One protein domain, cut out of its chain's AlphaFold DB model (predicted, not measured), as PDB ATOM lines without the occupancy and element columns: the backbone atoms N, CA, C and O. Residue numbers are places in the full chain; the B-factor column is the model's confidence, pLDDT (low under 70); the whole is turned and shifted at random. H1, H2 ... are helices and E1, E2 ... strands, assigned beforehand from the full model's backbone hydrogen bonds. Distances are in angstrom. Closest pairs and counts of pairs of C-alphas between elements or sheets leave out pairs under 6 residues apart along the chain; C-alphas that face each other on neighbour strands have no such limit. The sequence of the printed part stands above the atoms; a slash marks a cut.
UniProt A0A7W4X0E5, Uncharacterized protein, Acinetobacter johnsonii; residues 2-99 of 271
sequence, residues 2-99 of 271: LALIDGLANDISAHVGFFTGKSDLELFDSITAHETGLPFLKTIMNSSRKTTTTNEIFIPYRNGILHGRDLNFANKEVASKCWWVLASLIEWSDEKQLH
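This is residues 2 to 99 of the 271 residues of an uncharacterized protein of Acinetobacter johnsonii (UniProt A0A7W4X0E5). The long helix H4 makes a spine, with H1 side by side with it, H2 slanting past it more loosely, and a small head at one end where two short strands, E1 and E2, pair with H3 between them along the chain. A long unnamed stretch, residues 13 to 36, joins H1 to H2. The printed part has 98 residues, with four named helices and two named strands in the order H1, H2, E1, H3, E2, H4 along the chain; the class is mostly helix, helices holding 47 and strands 7 of the 54 residues in named elements, and the sheet of E1 and E2 is parallel. It is compact, with a radius of gyration of the C-alphas of 13.7 A, yet elongated, spanning 44 by 25 by 20 A.

H1, residues 2 to 12, touches H4, residues 76 to 97, the same way at a shallow tilt of 3 degrees; their closest C-alphas, of Ile 5 and Leu 86, are 5.8 A apart. H2, residues 37 to 45, is close to H4 but not clearly touching, opposite ways at a steep tilt of 42 degrees; the closest C-alphas, of Leu 38 and Ser 88, are 7.6 A apart. H1 and H2 are apart. E1, residues 53 to 56, and E2, residues 70 to 72, are parallel neighbours at 47 degrees, with N 71 and O 53 within hydrogen-bond range at 3.1 A. With H3, residues 62 to 66, they form a strand-helix-strand unit, two parallel strands with a helix between in the chain; its crossover is right-handed. The closest C-alphas of H3 and E2, of Gly 64 and Asp 70, are 5.0 A apart. H2 and H3 are close but not clearly touching, the C-alphas of Met 45 and Arg 62 being closest at 5.7 A. In H1, H2, H3 and H4 every O i to N i+4 pair is within hydrogen-bond range.

H1 begins at C-alpha 2 (-41.637, -44.493, -48.364) and is 15.7 A long; H2 is 12.1 A, E1 8.2 A, H3 6.0 A and E2 6.0 A. H4, 31.8 A, ends at C-alpha 97 (-50.554, -32.652, -30.051).

The C-alphas of Thr 54 and His 99, the two farthest apart, are 44.3 A apart. The printed part has no cut; the link H1 to H2 is long. The pLDDT is under 70 at residues 21 to 24, 27 to 33 and 98 to 99.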
ATOM      1  N   LEU A   2     -42.183 -45.855 -48.179       91.88
ATOM      2  CA  LEU A   2     -41.637 -44.493 -48.364       91.88
ATOM      3  C   LEU A   2     -42.696 -43.425 -48.675       91.88
ATOM      4  O   LEU A   2     -42.646 -42.341 -48.110       91.88
ATOM      5  N   ALA A   3     -43.691 -43.752 -49.502       90.81
ATOM      6  CA  ALA A   3     -44.832 -42.867 -49.745       90.81
ATOM      7  C   ALA A   3     -45.705 -42.638 -48.494       90.81
ATOM      8  O   ALA A   3     -46.220 -41.544 -48.314       90.81
ATOM      9  N   LEU A   4     -45.843 -43.643 -47.617       91.38
ATOM     10  CA  LEU A   4     -46.602 -43.513 -46.364       91.38
ATOM     11  C   LEU A   4     -45.871 -42.615 -45.365       91.38
ATOM     12  O   LEU A   4     -46.505 -41.790 -44.730       91.38
ATOM     13  N   ILE A   5     -44.546 -42.752 -45.264       92.56
ATOM     14  CA  ILE A   5     -43.691 -41.876 -44.450       92.56
ATOM     15  C   ILE A   5     -43.862 -40.418 -44.895       92.56
ATOM     16  O   ILE A   5     -44.056 -39.533 -44.068       92.56
ATOM     17  N   ASP A   6     -43.819 -40.169 -46.206       88.88
ATOM     18  CA  ASP A   6     -43.952 -38.815 -46.747       88.88
ATOM     19  C   ASP A   6     -45.370 -38.248 -46.567       88.88
ATOM     20  O   ASP A   6     -45.516 -37.078 -46.220       88.88
ATOM     21  N   GLY A   7     -46.400 -39.086 -46.744       89.19
ATOM     22  CA  GLY A   7     -47.803 -38.728 -46.526       89.19
ATOM     23  C   GLY A   7     -48.119 -38.422 -45.063       89.19
ATOM     24  O   GLY A   7     -48.629 -37.349 -44.768       89.19
ATOM     25  N   LEU A   8     -47.729 -39.300 -44.135       89.62
ATOM     26  CA  LEU A   8     -47.960 -39.092 -42.705       89.62
ATOM     27  C   LEU A   8     -47.270 -37.816 -42.206       89.62
ATOM     28  O   LEU A   8     -47.871 -37.025 -41.487       89.62
ATOM     29  N   ALA A   9     -46.023 -37.576 -42.618       87.94
ATOM     30  CA  ALA A   9     -45.331 -36.343 -42.260       87.94
ATOM     31  C   ALA A   9     -46.046 -35.094 -42.803       87.94
ATOM     32  O   ALA A   9     -46.141 -34.103 -42.085       87.94
ATOM     33  N   ASN A  10     -46.583 -35.153 -44.028       87.81
ATOM     34  CA  ASN A  10     -47.369 -34.071 -44.622       87.81
ATOM     35  C   ASN A  10     -48.630 -33.764 -43.799       87.81
ATOM     36  O   ASN A  10     -48.889 -32.591 -43.515       87.81
ATOM     37  N   ASP A  11     -49.350 -34.804 -43.375       86.38
ATOM     38  CA  ASP A  11     -50.562 -34.677 -42.563       86.38
ATOM     39  C   ASP A  11     -50.256 -34.045 -41.194       86.38
ATOM     40  O   ASP A  11     -50.952 -33.128 -40.759       86.38
ATOM     41  N   ILE A  12     -49.167 -34.465 -40.539       84.31
ATOM     42  CA  ILE A  12     -48.744 -33.938 -39.228       84.31
ATOM     43  C   ILE A  12     -48.240 -32.489 -39.327       84.31
ATOM     44  O   ILE A  12     -48.407 -31.681 -38.410       84.31
ATOM     45  N   SER A  13     -47.544 -32.145 -40.410       76.75
ATOM     46  CA  SER A  13     -46.845 -30.867 -40.543       76.75
ATOM     47  C   SER A  13     -47.630 -29.796 -41.306       76.75
ATOM     48  O   SER A  13     -47.037 -28.766 -41.630       76.75
ATOM     49  N   ALA A  14     -48.890 -30.055 -41.667       75.00
ATOM     50  CA  ALA A  14     -49.696 -29.202 -42.537       75.00
ATOM     51  C   ALA A  14     -48.986 -28.857 -43.869       75.00
ATOM     52  O   ALA A  14     -48.692 -27.694 -44.148       75.00
ATOM     53  N   HIS A  15     -48.737 -29.878 -44.703       71.50
ATOM     54  CA  HIS A  15     -48.234 -29.772 -46.089       71.50
ATOM     55  C   HIS A  15     -46.716 -29.800 -46.322       71.50
ATOM     56  O   HIS A  15     -46.236 -29.337 -47.361       71.50
ATOM     57  N   VAL A  16     -45.939 -30.410 -45.419       76.69
ATOM     58  CA  VAL A  16     -44.482 -30.569 -45.577       76.69
ATOM     59  C   VAL A  16     -44.076 -32.041 -45.407       76.69
ATOM     60  O   VAL A  16     -43.920 -32.550 -44.307       76.69
ATOM     61  N   GLY A  17     -43.876 -32.746 -46.525       81.69
ATOM     62  CA  GLY A  17     -43.468 -34.158 -46.506       81.69
ATOM     63  C   GLY A  17     -42.109 -34.388 -45.829       81.69
ATOM     64  O   GLY A  17     -41.237 -33.509 -45.834       81.69
ATOM     65  N   PHE A  18     -41.905 -35.591 -45.285       85.94
ATOM     66  CA  PHE A  18     -40.691 -35.997 -44.564       85.94
ATOM     67  C   PHE A  18     -39.419 -35.727 -45.373       85.94
ATOM     68  O   PHE A  18     -38.413 -35.252 -44.844       85.94
ATOM     69  N   PHE A  19     -39.474 -35.985 -46.681       85.00
ATOM     70  CA  PHE A  19     -38.316 -35.876 -47.561       85.00
ATOM     71  C   PHE A  19     -38.077 -34.457 -48.101       85.00
ATOM     72  O   PHE A  19     -37.129 -34.244 -48.857       85.00
ATOM     73  N   THR A  20     -38.880 -33.465 -47.717       80.56
ATOM     74  CA  THR A  20     -38.724 -32.080 -48.186       80.56
ATOM     75  C   THR A  20     -37.686 -31.308 -47.365       80.56
ATOM     76  O   THR A  20     -37.520 -31.530 -46.172       80.56
ATOM     77  N   GLY A  21     -36.980 -30.347 -47.968       65.44
ATOM     78  CA  GLY A  21     -35.916 -29.601 -47.276       65.44
ATOM     79  C   GLY A  21     -36.374 -28.785 -46.055       65.44
ATOM     80  O   GLY A  21     -35.555 -28.513 -45.188       65.44
ATOM     81  N   LYS A  22     -37.667 -28.439 -45.957       60.41
ATOM     82  CA  LYS A  22     -38.212 -27.497 -44.961       60.41
ATOM     83  C   LYS A  22     -38.901 -28.133 -43.743       60.41
ATOM     84  O   LYS A  22     -39.409 -27.383 -42.921       60.41
ATOM     85  N   SER A  23     -38.967 -29.463 -43.617       62.50
ATOM     86  CA  SER A  23     -39.572 -30.057 -42.413       62.50
ATOM     87  C   SER A  23     -38.660 -29.893 -41.197       62.50
ATOM     88  O   SER A  23     -37.526 -30.383 -41.208       62.50
ATOM     89  N   ASP A  24     -39.181 -29.204 -40.187       66.12
ATOM     90  CA  ASP A  24     -38.650 -29.151 -38.830       66.12
ATOM     91  C   ASP A  24     -39.133 -30.410 -38.095       66.12
ATOM     92  O   ASP A  24     -40.329 -30.561 -37.842       66.12
ATOM     93  N   LEU A  25     -38.238 -31.386 -37.924       70.88
ATOM     94  CA  LEU A  25     -38.542 -32.748 -37.462       70.88
ATOM     95  C   LEU A  25     -37.861 -33.019 -36.121       70.88
ATOM     96  O   LEU A  25     -37.159 -34.018 -35.973       70.88
ATOM     97  N   GLU A  26     -38.007 -32.101 -35.178       71.38
ATOM     98  CA  GLU A  26     -37.485 -32.280 -33.827       71.38
ATOM     99  C   GLU A  26     -38.487 -33.069 -32.975       71.38
ATOM    100  O   GLU A  26     -39.704 -32.899 -33.098       71.38
ATOM    101  N   LEU A  27     -37.952 -33.987 -32.171       69.81
ATOM    102  CA  LEU A  27     -38.698 -34.922 -31.334       69.81
ATOM    103  C   LEU A  27     -38.048 -34.943 -29.949       69.81
ATOM    104  O   LEU A  27     -36.937 -35.453 -29.783       69.81
ATOM    105  N   PHE A  28     -38.709 -34.352 -28.965       65.44
ATOM    106  CA  PHE A  28     -38.186 -34.149 -27.629       65.44
ATOM    107  C   PHE A  28     -38.834 -35.154 -26.676       65.44
ATOM    108  O   PHE A  28     -40.018 -35.082 -26.348       65.44
ATOM    109  N   ASP A  29     -38.007 -36.065 -26.154       64.12
ATOM    110  CA  ASP A  29     -38.414 -37.084 -25.172       64.12
ATOM    111  C   ASP A  29     -39.206 -38.252 -25.792       64.12
ATOM    112  O   ASP A  29     -40.340 -38.557 -25.407       64.12
ATOM    113  N   SER A  30     -38.580 -38.910 -26.770       69.31
ATOM    114  CA  SER A  30     -39.108 -40.082 -27.463       69.31
ATOM    115  C   SER A  30     -38.301 -41.340 -27.142       69.31
ATOM    116  O   SER A  30     -37.078 -41.313 -26.992       69.31
ATOM    117  N   ILE A  31     -39.009 -42.470 -27.053       67.50
ATOM    118  CA  ILE A  31     -38.405 -43.794 -26.871       67.50
ATOM    119  C   ILE A  31     -37.818 -44.280 -28.200       67.50
ATOM    120  O   ILE A  31     -36.799 -44.974 -28.217       67.50
ATOM    121  N   THR A  32     -38.450 -43.921 -29.321       68.00
ATOM    122  CA  THR A  32     -38.021 -44.371 -30.644       68.00
ATOM    123  C   THR A  32     -36.973 -43.475 -31.291       68.00
ATOM    124  O   THR A  32     -36.326 -43.935 -32.221       68.00
ATOM    125  N   ALA A  33     -36.749 -42.238 -30.844       66.56
ATOM    126  CA  ALA A  33     -35.758 -41.366 -31.461       66.56
ATOM    127  C   ALA A  33     -35.221 -40.275 -30.522       66.56
ATOM    128  O   ALA A  33     -35.903 -39.724 -29.668       66.56
ATOM    129  N   HIS A  34     -33.947 -39.950 -30.736       76.50
ATOM    130  CA  HIS A  34     -33.298 -38.770 -30.175       76.50
ATOM    131  C   HIS A  34     -33.753 -37.510 -30.933       76.50
ATOM    132  O   HIS A  34     -34.087 -37.612 -32.115       76.50
ATOM    133  N   GLU A  35     -33.656 -36.327 -30.318       74.69
ATOM    134  CA  GLU A  35     -34.020 -35.033 -30.934       74.69
ATOM    135  C   GLU A  35     -33.331 -34.793 -32.290       74.69
ATOM    136  O   GLU A  35     -33.916 -34.246 -33.221       74.69
ATOM    137  N   THR A  36     -32.111 -35.311 -32.456       80.25
ATOM    138  CA  THR A  36     -31.340 -35.243 -33.711       80.25
ATOM    139  C   THR A  36     -31.535 -36.447 -34.642       80.25
ATOM    140  O   THR A  36     -31.038 -36.449 -35.770       80.25
ATOM    141  N   GLY A  37     -32.257 -37.480 -34.203       82.12
ATOM    142  CA  GLY A  37     -32.409 -38.754 -34.905       82.12
ATOM    143  C   GLY A  37     -33.210 -38.640 -36.200       82.12
ATOM    144  O   GLY A  37     -32.731 -39.055 -37.259       82.12
ATOM    145  N   LEU A  38     -34.403 -38.040 -36.149       84.38
ATOM    146  CA  LEU A  38     -35.249 -37.836 -37.333       84.38
ATOM    147  C   LEU A  38     -34.598 -36.911 -38.386       84.38
ATOM    148  O   LEU A  38     -34.565 -37.300 -39.561       84.38
ATOM    149  N   PRO A  39     -34.001 -35.753 -38.022       84.31
ATOM    150  CA  PRO A  39     -33.268 -34.911 -38.971       84.31
ATOM    151  C   PRO A  39     -32.088 -35.640 -39.631       84.31
ATOM    152  O   PRO A  39     -31.849 -35.511 -40.841       84.31
ATOM    153  N   PHE A  40     -31.365 -36.460 -38.863       85.44
ATOM    154  CA  PHE A  40     -30.257 -37.260 -39.379       85.44
ATOM    155  C   PHE A  40     -30.732 -38.349 -40.352       85.44
ATOM    156  O   PHE A  40     -30.193 -38.477 -41.457       85.44
ATOM    157  N   LEU A  41     -31.788 -39.089 -39.999       87.25
ATOM    158  CA  LEU A  41     -32.398 -40.094 -40.873       87.25
ATOM    159  C   LEU A  41     -32.896 -39.488 -42.180       87.25
ATOM    160  O   LEU A  41     -32.622 -40.035 -43.250       87.25
ATOM    161  N   LYS A  42     -33.575 -38.339 -42.114       87.81
ATOM    162  CA  LYS A  42     -34.010 -37.588 -43.293       87.81
ATOM    163  C   LYS A  42     -32.832 -37.281 -44.212       87.81
ATOM    164  O   LYS A  42     -32.926 -37.521 -45.414       87.81
ATOM    165  N   THR A  43     -31.716 -36.808 -43.660       88.44
ATOM    166  CA  THR A  43     -30.496 -36.505 -44.425       88.44
ATOM    167  C   THR A  43     -29.957 -37.750 -45.133       88.44
ATOM    168  O   THR A  43     -29.703 -37.735 -46.341       88.44
ATOM    169  N   ILE A  44     -29.849 -38.865 -44.409       91.00
ATOM    170  CA  ILE A  44     -29.375 -40.135 -44.963       91.00
ATOM    171  C   ILE A  44     -30.317 -40.647 -46.060       91.00
ATOM    172  O   ILE A  44     -29.871 -40.964 -47.162       91.00
ATOM    173  N   MET A  45     -31.620 -40.715 -45.796       92.62
ATOM    174  CA  MET A  45     -32.593 -41.298 -46.723       92.62
ATOM    175  C   MET A  45     -32.830 -40.429 -47.964       92.62
ATOM    176  O   MET A  45     -33.159 -40.962 -49.025       92.62
ATOM    177  N   ASN A  46     -32.604 -39.116 -47.873       91.25
ATOM    178  CA  ASN A  46     -32.623 -38.204 -49.020       91.25
ATOM    179  C   ASN A  46     -31.321 -38.162 -49.821       91.25
ATOM    180  O   ASN A  46     -31.260 -37.469 -50.841       91.25
ATOM    181  N   SER A  47     -30.287 -38.895 -49.404       91.00
ATOM    182  CA  SER A  47     -29.002 -38.886 -50.099       91.00
ATOM    183  C   SER A  47     -29.173 -39.211 -51.586       91.00
ATOM    184  O   SER A  47     -29.863 -40.158 -51.972       91.00
ATOM    185  N   SER A  48     -28.556 -38.393 -52.442       88.56
ATOM    186  CA  SER A  48     -28.653 -38.563 -53.891       88.56
ATOM    187  C   SER A  48     -27.959 -39.850 -54.338       88.56
ATOM    188  O   SER A  48     -26.864 -40.165 -53.870       88.56
ATOM    189  N   ARG A  49     -28.560 -40.564 -55.291       92.31
ATOM    190  CA  ARG A  49     -28.022 -41.797 -55.875       92.31
ATOM    191  C   ARG A  49     -27.975 -41.613 -57.390       92.31
ATOM    192  O   ARG A  49     -29.017 -41.510 -58.027       92.31
ATOM    193  N   LYS A  50     -26.772 -41.477 -57.953       91.12
ATOM    194  CA  LYS A  50     -26.576 -41.144 -59.382       91.12
ATOM    195  C   LYS A  50     -26.311 -42.368 -60.259       91.12
ATOM    196  O   LYS A  50     -26.583 -42.330 -61.454       91.12
ATOM    197  N   THR A  51     -25.812 -43.443 -59.662       90.81
ATOM    198  CA  THR A  51     -25.396 -44.658 -60.365       90.81
ATOM    199  C   THR A  51     -26.407 -45.765 -60.123       90.81
ATOM    200  O   THR A  51     -26.844 -45.951 -58.989       90.81
ATOM    201  N   THR A  52     -26.765 -46.499 -61.176       94.31
ATOM    202  CA  THR A  52     -27.584 -47.704 -61.034       94.31
ATOM    203  C   THR A  52     -26.733 -48.836 -60.464       94.31
ATOM    204  O   THR A  52     -25.639 -49.095 -60.960       94.31
ATOM    205  N   THR A  53     -27.225 -49.502 -59.426       92.00
ATOM    206  CA  THR A  53     -26.550 -50.605 -58.750       92.00
ATOM    207  C   THR A  53     -27.503 -51.770 -58.515       92.00
ATOM    208  O   THR A  53     -28.679 -51.597 -58.184       92.00
ATOM    209  N   THR A  54     -26.965 -52.971 -58.679       94.44
ATOM    210  CA  THR A  54     -27.590 -54.244 -58.304       94.44
ATOM    211  C   THR A  54     -27.059 -54.753 -56.968       94.44
ATOM    212  O   THR A  54     -27.451 -55.824 -56.519       94.44
ATOM    213  N   ASN A  55     -26.171 -54.015 -56.301       94.81
ATOM    214  CA  ASN A  55     -25.761 -54.383 -54.954       94.81
ATOM    215  C   ASN A  55     -26.928 -54.184 -53.991       94.81
ATOM    216  O   ASN A  55     -27.726 -53.254 -54.140       94.81
ATOM    217  N   GLU A  56     -26.997 -55.053 -52.992       95.56
ATOM    218  CA  GLU A  56     -27.940 -54.892 -51.901       95.56
ATOM    219  C   GLU A  56     -27.657 -53.593 -51.136       95.56
ATOM    220  O   GLU A  56     -26.503 -53.227 -50.889       95.56
ATOM    221  N   ILE A  57     -28.723 -52.878 -50.775       95.50
ATOM    222  CA  ILE A  57     -28.644 -51.693 -49.922       95.50
ATOM    223  C   ILE A  57     -29.346 -51.964 -48.599       95.50
ATOM    224  O   ILE A  57     -30.348 -52.664 -48.551       95.50
ATOM    225  N   PHE A  58     -28.860 -51.348 -47.525       95.94
ATOM    226  CA  PHE A  58     -29.455 -51.501 -46.193       95.94
ATOM    227  C   PHE A  58     -30.111 -50.223 -45.689       95.94
ATOM    228  O   PHE A  58     -30.600 -50.190 -44.567       95.94
ATOM    229  N   ILE A  59     -30.070 -49.143 -46.463       94.12
ATOM    230  CA  ILE A  59     -30.664 -47.854 -46.117       94.12
ATOM    231  C   ILE A  59     -31.735 -47.552 -47.160       94.12
ATOM    232  O   ILE A  59     -31.450 -47.675 -48.347       94.12
ATOM    233  N   PRO A  60     -32.944 -47.133 -46.759       95.00
ATOM    234  CA  PRO A  60     -33.996 -46.760 -47.696       95.00
ATOM    235  C   PRO A  60     -33.704 -45.408 -48.378       95.00
ATOM    236  O   PRO A  60     -34.308 -44.386 -48.053       95.00
ATOM    237  N   TYR A  61     -32.767 -45.387 -49.329       95.00
ATOM    238  CA  TYR A  61     -32.455 -44.200 -50.127       95.00
ATOM    239  C   TYR A  61     -33.623 -43.863 -51.060       95.00
ATOM    240  O   TYR A  61     -33.758 -44.433 -52.146       95.00
ATOM    241  N   ARG A  62     -34.464 -42.905 -50.661       93.50
ATOM    242  CA  ARG A  62     -35.702 -42.528 -51.359       93.50
ATOM    243  C   ARG A  62     -35.460 -42.215 -52.831       93.50
ATOM    244  O   ARG A  62     -36.175 -42.717 -53.692       93.50
ATOM    245  N   ASN A  63     -34.433 -41.421 -53.125       91.75
ATOM    246  CA  ASN A  63     -34.108 -41.024 -54.494       91.75
ATOM    247  C   ASN A  63     -33.607 -42.202 -55.336       91.75
ATOM    248  O   ASN A  63     -33.987 -42.327 -56.496       91.75
ATOM    249  N   GLY A  64     -32.794 -43.088 -54.764       93.56
ATOM    250  CA  GLY A  64     -32.286 -44.242 -55.496       93.56
ATOM    251  C   GLY A  64     -33.359 -45.277 -55.804       93.56
ATOM    252  O   GLY A  64     -33.432 -45.756 -56.933       93.56
ATOM    253  N   ILE A  65     -34.240 -45.551 -54.842       94.56
ATOM    254  CA  ILE A  65     -35.350 -46.495 -55.003       94.56
ATOM    255  C   ILE A  65     -36.379 -45.953 -56.005       94.56
ATOM    256  O   ILE A  65     -36.728 -46.635 -56.964       94.56
ATOM    257  N   LEU A  66     -36.837 -44.707 -55.838       92.06
ATOM    258  CA  LEU A  66     -37.910 -44.154 -56.679       92.06
ATOM    259  C   LEU A  66     -37.476 -43.838 -58.115       92.06
ATOM    260  O   LEU A  66     -38.313 -43.849 -59.012       92.06
ATOM    261  N   HIS A  67     -36.189 -43.574 -58.353       92.06
ATOM    262  CA  HIS A  67     -35.654 -43.362 -59.704       92.06
ATOM    263  C   HIS A  67     -35.074 -44.635 -60.342       92.06
ATOM    264  O   HIS A  67     -34.418 -44.541 -61.380       92.06
ATOM    265  N   GLY A  68     -35.271 -45.812 -59.733       92.12
ATOM    266  CA  GLY A  68     -34.803 -47.090 -60.284       92.12
ATOM    267  C   GLY A  68     -33.278 -47.214 -60.366       92.12
ATOM    268  O   GLY A  68     -32.748 -47.850 -61.276       92.12
ATOM    269  N   ARG A  69     -32.551 -46.562 -59.453       95.00
ATOM    270  CA  ARG A  69     -31.085 -46.632 -59.355       95.00
ATOM    271  C   ARG A  69     -30.632 -47.728 -58.404       95.00
ATOM    272  O   ARG A  69     -29.693 -48.438 -58.724       95.00
ATOM    273  N   ASP A  70     -31.302 -47.896 -57.276       95.75
ATOM    274  CA  ASP A  70     -31.019 -48.994 -56.356       95.75
ATOM    275  C   ASP A  70     -32.036 -50.110 -56.597       95.75
ATOM    276  O   ASP A  70     -33.208 -49.935 -56.276       95.75
ATOM    277  N   LEU A  71     -31.618 -51.226 -57.206       93.69
ATOM    278  CA  LEU A  71     -32.543 -52.285 -57.646       93.69
ATOM    279  C   LEU A  71     -32.794 -53.352 -56.571       93.69
ATOM    280  O   LEU A  71     -33.914 -53.835 -56.433       93.69
ATOM    281  N   ASN A  72     -31.784 -53.669 -55.757       95.31
ATOM    282  CA  ASN A  72     -31.857 -54.704 -54.718       95.31
ATOM    283  C   ASN A  72     -32.130 -54.106 -53.327       95.31
ATOM    284  O   ASN A  72     -31.390 -54.329 -52.373       95.31
ATOM    285  N   PHE A  73     -33.198 -53.311 -53.217       94.81
ATOM    286  CA  PHE A  73     -33.638 -52.693 -51.955       94.81
ATOM    287  C   PHE A  73     -34.689 -53.515 -51.194       94.81
ATOM    288  O   PHE A  73     -35.045 -53.171 -50.069       94.81
ATOM    289  N   ALA A  74     -35.244 -54.560 -51.813       94.88
ATOM    290  CA  ALA A  74     -36.342 -55.353 -51.267       94.88
ATOM    291  C   ALA A  74     -35.847 -56.393 -50.243       94.88
ATOM    292  O   ALA A  74     -35.969 -57.595 -50.456       94.88
ATOM    293  N   ASN A  75     -35.290 -55.921 -49.128       95.75
ATOM    294  CA  ASN A  75     -34.844 -56.751 -48.010       95.75
ATOM    295  C   ASN A  75     -35.454 -56.299 -46.677       95.75
ATOM    296  O   ASN A  75     -36.087 -55.241 -46.561       95.75
ATOM    297  N   LYS A  76     -35.275 -57.145 -45.659       97.00
ATOM    298  CA  LYS A  76     -35.825 -56.929 -44.319       97.00
ATOM    299  C   LYS A  76     -35.227 -55.685 -43.660       97.00
ATOM    300  O   LYS A  76     -35.955 -54.965 -42.995       97.00
ATOM    301  N   GLU A  77     -33.955 -55.374 -43.884       96.62
ATOM    302  CA  GLU A  77     -33.265 -54.239 -43.272       96.62
ATOM    303  C   GLU A  77     -33.851 -52.902 -43.740       96.62
ATOM    304  O   GLU A  77     -34.137 -52.021 -42.925       96.62
ATOM    305  N   VAL A  78     -34.075 -52.752 -45.048       96.19
ATOM    306  CA  VAL A  78     -34.718 -51.572 -45.645       96.19
ATOM    307  C   VAL A  78     -36.164 -51.450 -45.163       96.19
ATOM    308  O   VAL A  78     -36.594 -50.353 -44.793       96.19
ATOM    309  N   ALA A  79     -36.904 -52.562 -45.113       95.50
ATOM    310  CA  ALA A  79     -38.282 -52.584 -44.624       95.50
ATOM    311  C   ALA A  79     -38.378 -52.202 -43.136       95.50
ATOM    312  O   ALA A  79     -39.174 -51.334 -42.779       95.50
ATOM    313  N   SER A  80     -37.538 -52.785 -42.277       94.44
ATOM    314  CA  SER A  80     -37.487 -52.491 -40.840       94.44
ATOM    315  C   SER A  80     -37.132 -51.033 -40.570       94.44
ATOM    316  O   SER A  80     -37.762 -50.404 -39.726       94.44
ATOM    317  N   LYS A  81     -36.184 -50.452 -41.315       93.56
ATOM    318  CA  LYS A  81     -35.843 -49.028 -41.168       93.56
ATOM    319  C   LYS A  81     -36.975 -48.109 -41.613       93.56
ATOM    320  O   LYS A  81     -37.193 -47.085 -40.979       93.56
ATOM    321  N   CYS A  82     -37.729 -48.475 -42.649       94.38
ATOM    322  CA  CYS A  82     -38.935 -47.729 -43.004       94.38
ATOM    323  C   CYS A  82     -40.003 -47.804 -41.901       94.38
ATOM    324  O   CYS A  82     -40.627 -46.792 -41.595       94.38
ATOM    325  N   TRP A  83     -40.200 -48.979 -41.298       93.75
ATOM    326  CA  TRP A  83     -41.109 -49.150 -40.160       93.75
ATOM    327  C   TRP A  83     -40.691 -48.319 -38.952       93.75
ATOM    328  O   TRP A  83     -41.536 -47.690 -38.324       93.75
ATOM    329  N   TRP A  84     -39.394 -48.276 -38.657       90.44
ATOM    330  CA  TRP A  84     -38.867 -47.491 -37.547       90.44
ATOM    331  C   TRP A  84     -39.102 -45.992 -37.749       90.44
ATOM    332  O   TRP A  84     -39.606 -45.327 -36.854       90.44
ATOM    333  N   VAL A  85     -38.865 -45.481 -38.963       91.38
ATOM    334  CA  VAL A  85     -39.186 -44.086 -39.312       91.38
ATOM    335  C   VAL A  85     -40.682 -43.801 -39.168       91.38
ATOM    336  O   VAL A  85     -41.053 -42.737 -38.683       91.38
ATOM    337  N   LEU A  86     -41.549 -44.738 -39.561       91.81
ATOM    338  CA  LEU A  86     -42.994 -44.580 -39.397       91.81
ATOM    339  C   LEU A  86     -43.392 -44.506 -37.914       91.81
ATOM    340  O   LEU A  86     -44.184 -43.644 -37.553       91.81
ATOM    341  N   ALA A  87     -42.819 -45.362 -37.064       90.00
ATOM    342  CA  ALA A  87     -43.056 -45.331 -35.622       90.00
ATOM    343  C   ALA A  87     -42.605 -44.000 -34.998       90.00
ATOM    344  O   ALA A  87     -43.364 -43.385 -34.255       90.00
ATOM    345  N   SER A  88     -41.428 -43.498 -35.378       88.94
ATOM    346  CA  SER A  88     -40.951 -42.190 -34.915       88.94
ATOM    347  C   SER A  88     -41.817 -41.025 -35.402       88.94
ATOM    348  O   SER A  88     -41.969 -40.044 -34.685       88.94
ATOM    349  N   LEU A  89     -42.430 -41.120 -36.589       88.56
ATOM    350  CA  LEU A  89     -43.404 -40.122 -37.050       88.56
ATOM    351  C   LEU A  89     -44.722 -40.165 -36.269       88.56
ATOM    352  O   LEU A  89     -45.342 -39.122 -36.089       88.56
ATOM    353  N   ILE A  90     -45.151 -41.339 -35.800       88.25
ATOM    354  CA  ILE A  90     -46.322 -41.455 -34.920       88.25
ATOM    355  C   ILE A  90     -46.029 -40.774 -33.581       88.25
ATOM    356  O   ILE A  90     -46.799 -39.916 -33.164       88.25
ATOM    357  N   GLU A  91     -44.880 -41.058 -32.960       85.62
ATOM    358  CA  GLU A  91     -44.490 -40.369 -31.719       85.62
ATOM    359  C   GLU A  91     -44.354 -38.853 -31.921       85.62
ATOM    360  O   GLU A  91     -44.760 -38.074 -31.061       85.62
ATOM    361  N   TRP A  92     -43.866 -38.422 -33.088       84.12
ATOM    362  CA  TRP A  92     -43.808 -37.004 -33.449       84.12
ATOM    363  C   TRP A  92     -45.186 -36.346 -33.566       84.12
ATOM    364  O   TRP A  92     -45.366 -35.200 -33.150       84.12
ATOM    365  N   SER A  93     -46.171 -37.065 -34.109       84.56
ATOM    366  CA  SER A  93     -47.565 -36.614 -34.140       84.56
ATOM    367  C   SER A  93     -48.102 -36.393 -32.728       84.56
ATOM    368  O   SER A  93     -48.659 -35.332 -32.440       84.56
ATOM    369  N   ASP A  94     -47.916 -37.377 -31.849       82.69
ATOM    370  CA  ASP A  94     -48.402 -37.325 -30.470       82.69
ATOM    371  C   ASP A  94     -47.733 -36.183 -29.694       82.69
ATOM    372  O   ASP A  94     -48.385 -35.438 -28.963       82.69
ATOM    373  N   GLU A  95     -46.434 -35.975 -29.901       79.06
ATOM    374  CA  GLU A  95     -45.694 -34.886 -29.274       79.06
ATOM    375  C   GLU A  95     -46.198 -33.501 -29.694       79.06
ATOM    376  O   GLU A  95     -46.391 -32.625 -28.842       79.06
ATOM    377  N   LYS A  96     -46.470 -33.306 -30.992       75.88
ATOM    378  CA  LYS A  96     -47.053 -32.057 -31.497       75.88
ATOM    379  C   LYS A  96     -48.429 -31.777 -30.913       75.88
ATOM    380  O   LYS A  96     -48.721 -30.618 -30.621       75.88
ATOM    381  N   GLN A  97     -49.256 -32.805 -30.719       73.69
ATOM    382  CA  GLN A  97     -50.554 -32.652 -30.051       73.69
ATOM    383  C   GLN A  97     -50.396 -32.220 -28.587       73.69
ATOM    384  O   GLN A  97     -51.229 -31.480 -28.068       73.69
ATOM    385  N   LEU A  98     -49.317 -32.650 -27.931       68.62
ATOM    386  CA  LEU A  98     -49.012 -32.326 -26.537       68.62
ATOM    387  C   LEU A  98     -48.219 -31.021 -26.361       68.62
ATOM    388  O   LEU A  98     -47.956 -30.638 -25.221       68.62
ATOM    389  N   HIS A  99     -47.836 -30.340 -27.447       67.19
ATOM    390  CA  HIS A  99     -47.013 -29.124 -27.426       67.19
ATOM    391  C   HIS A  99     -45.739 -29.255 -26.573       67.19
ATOM    392  O   HIS A  99     -45.348 -28.302 -25.891       67.19
TER     393      HIS A  99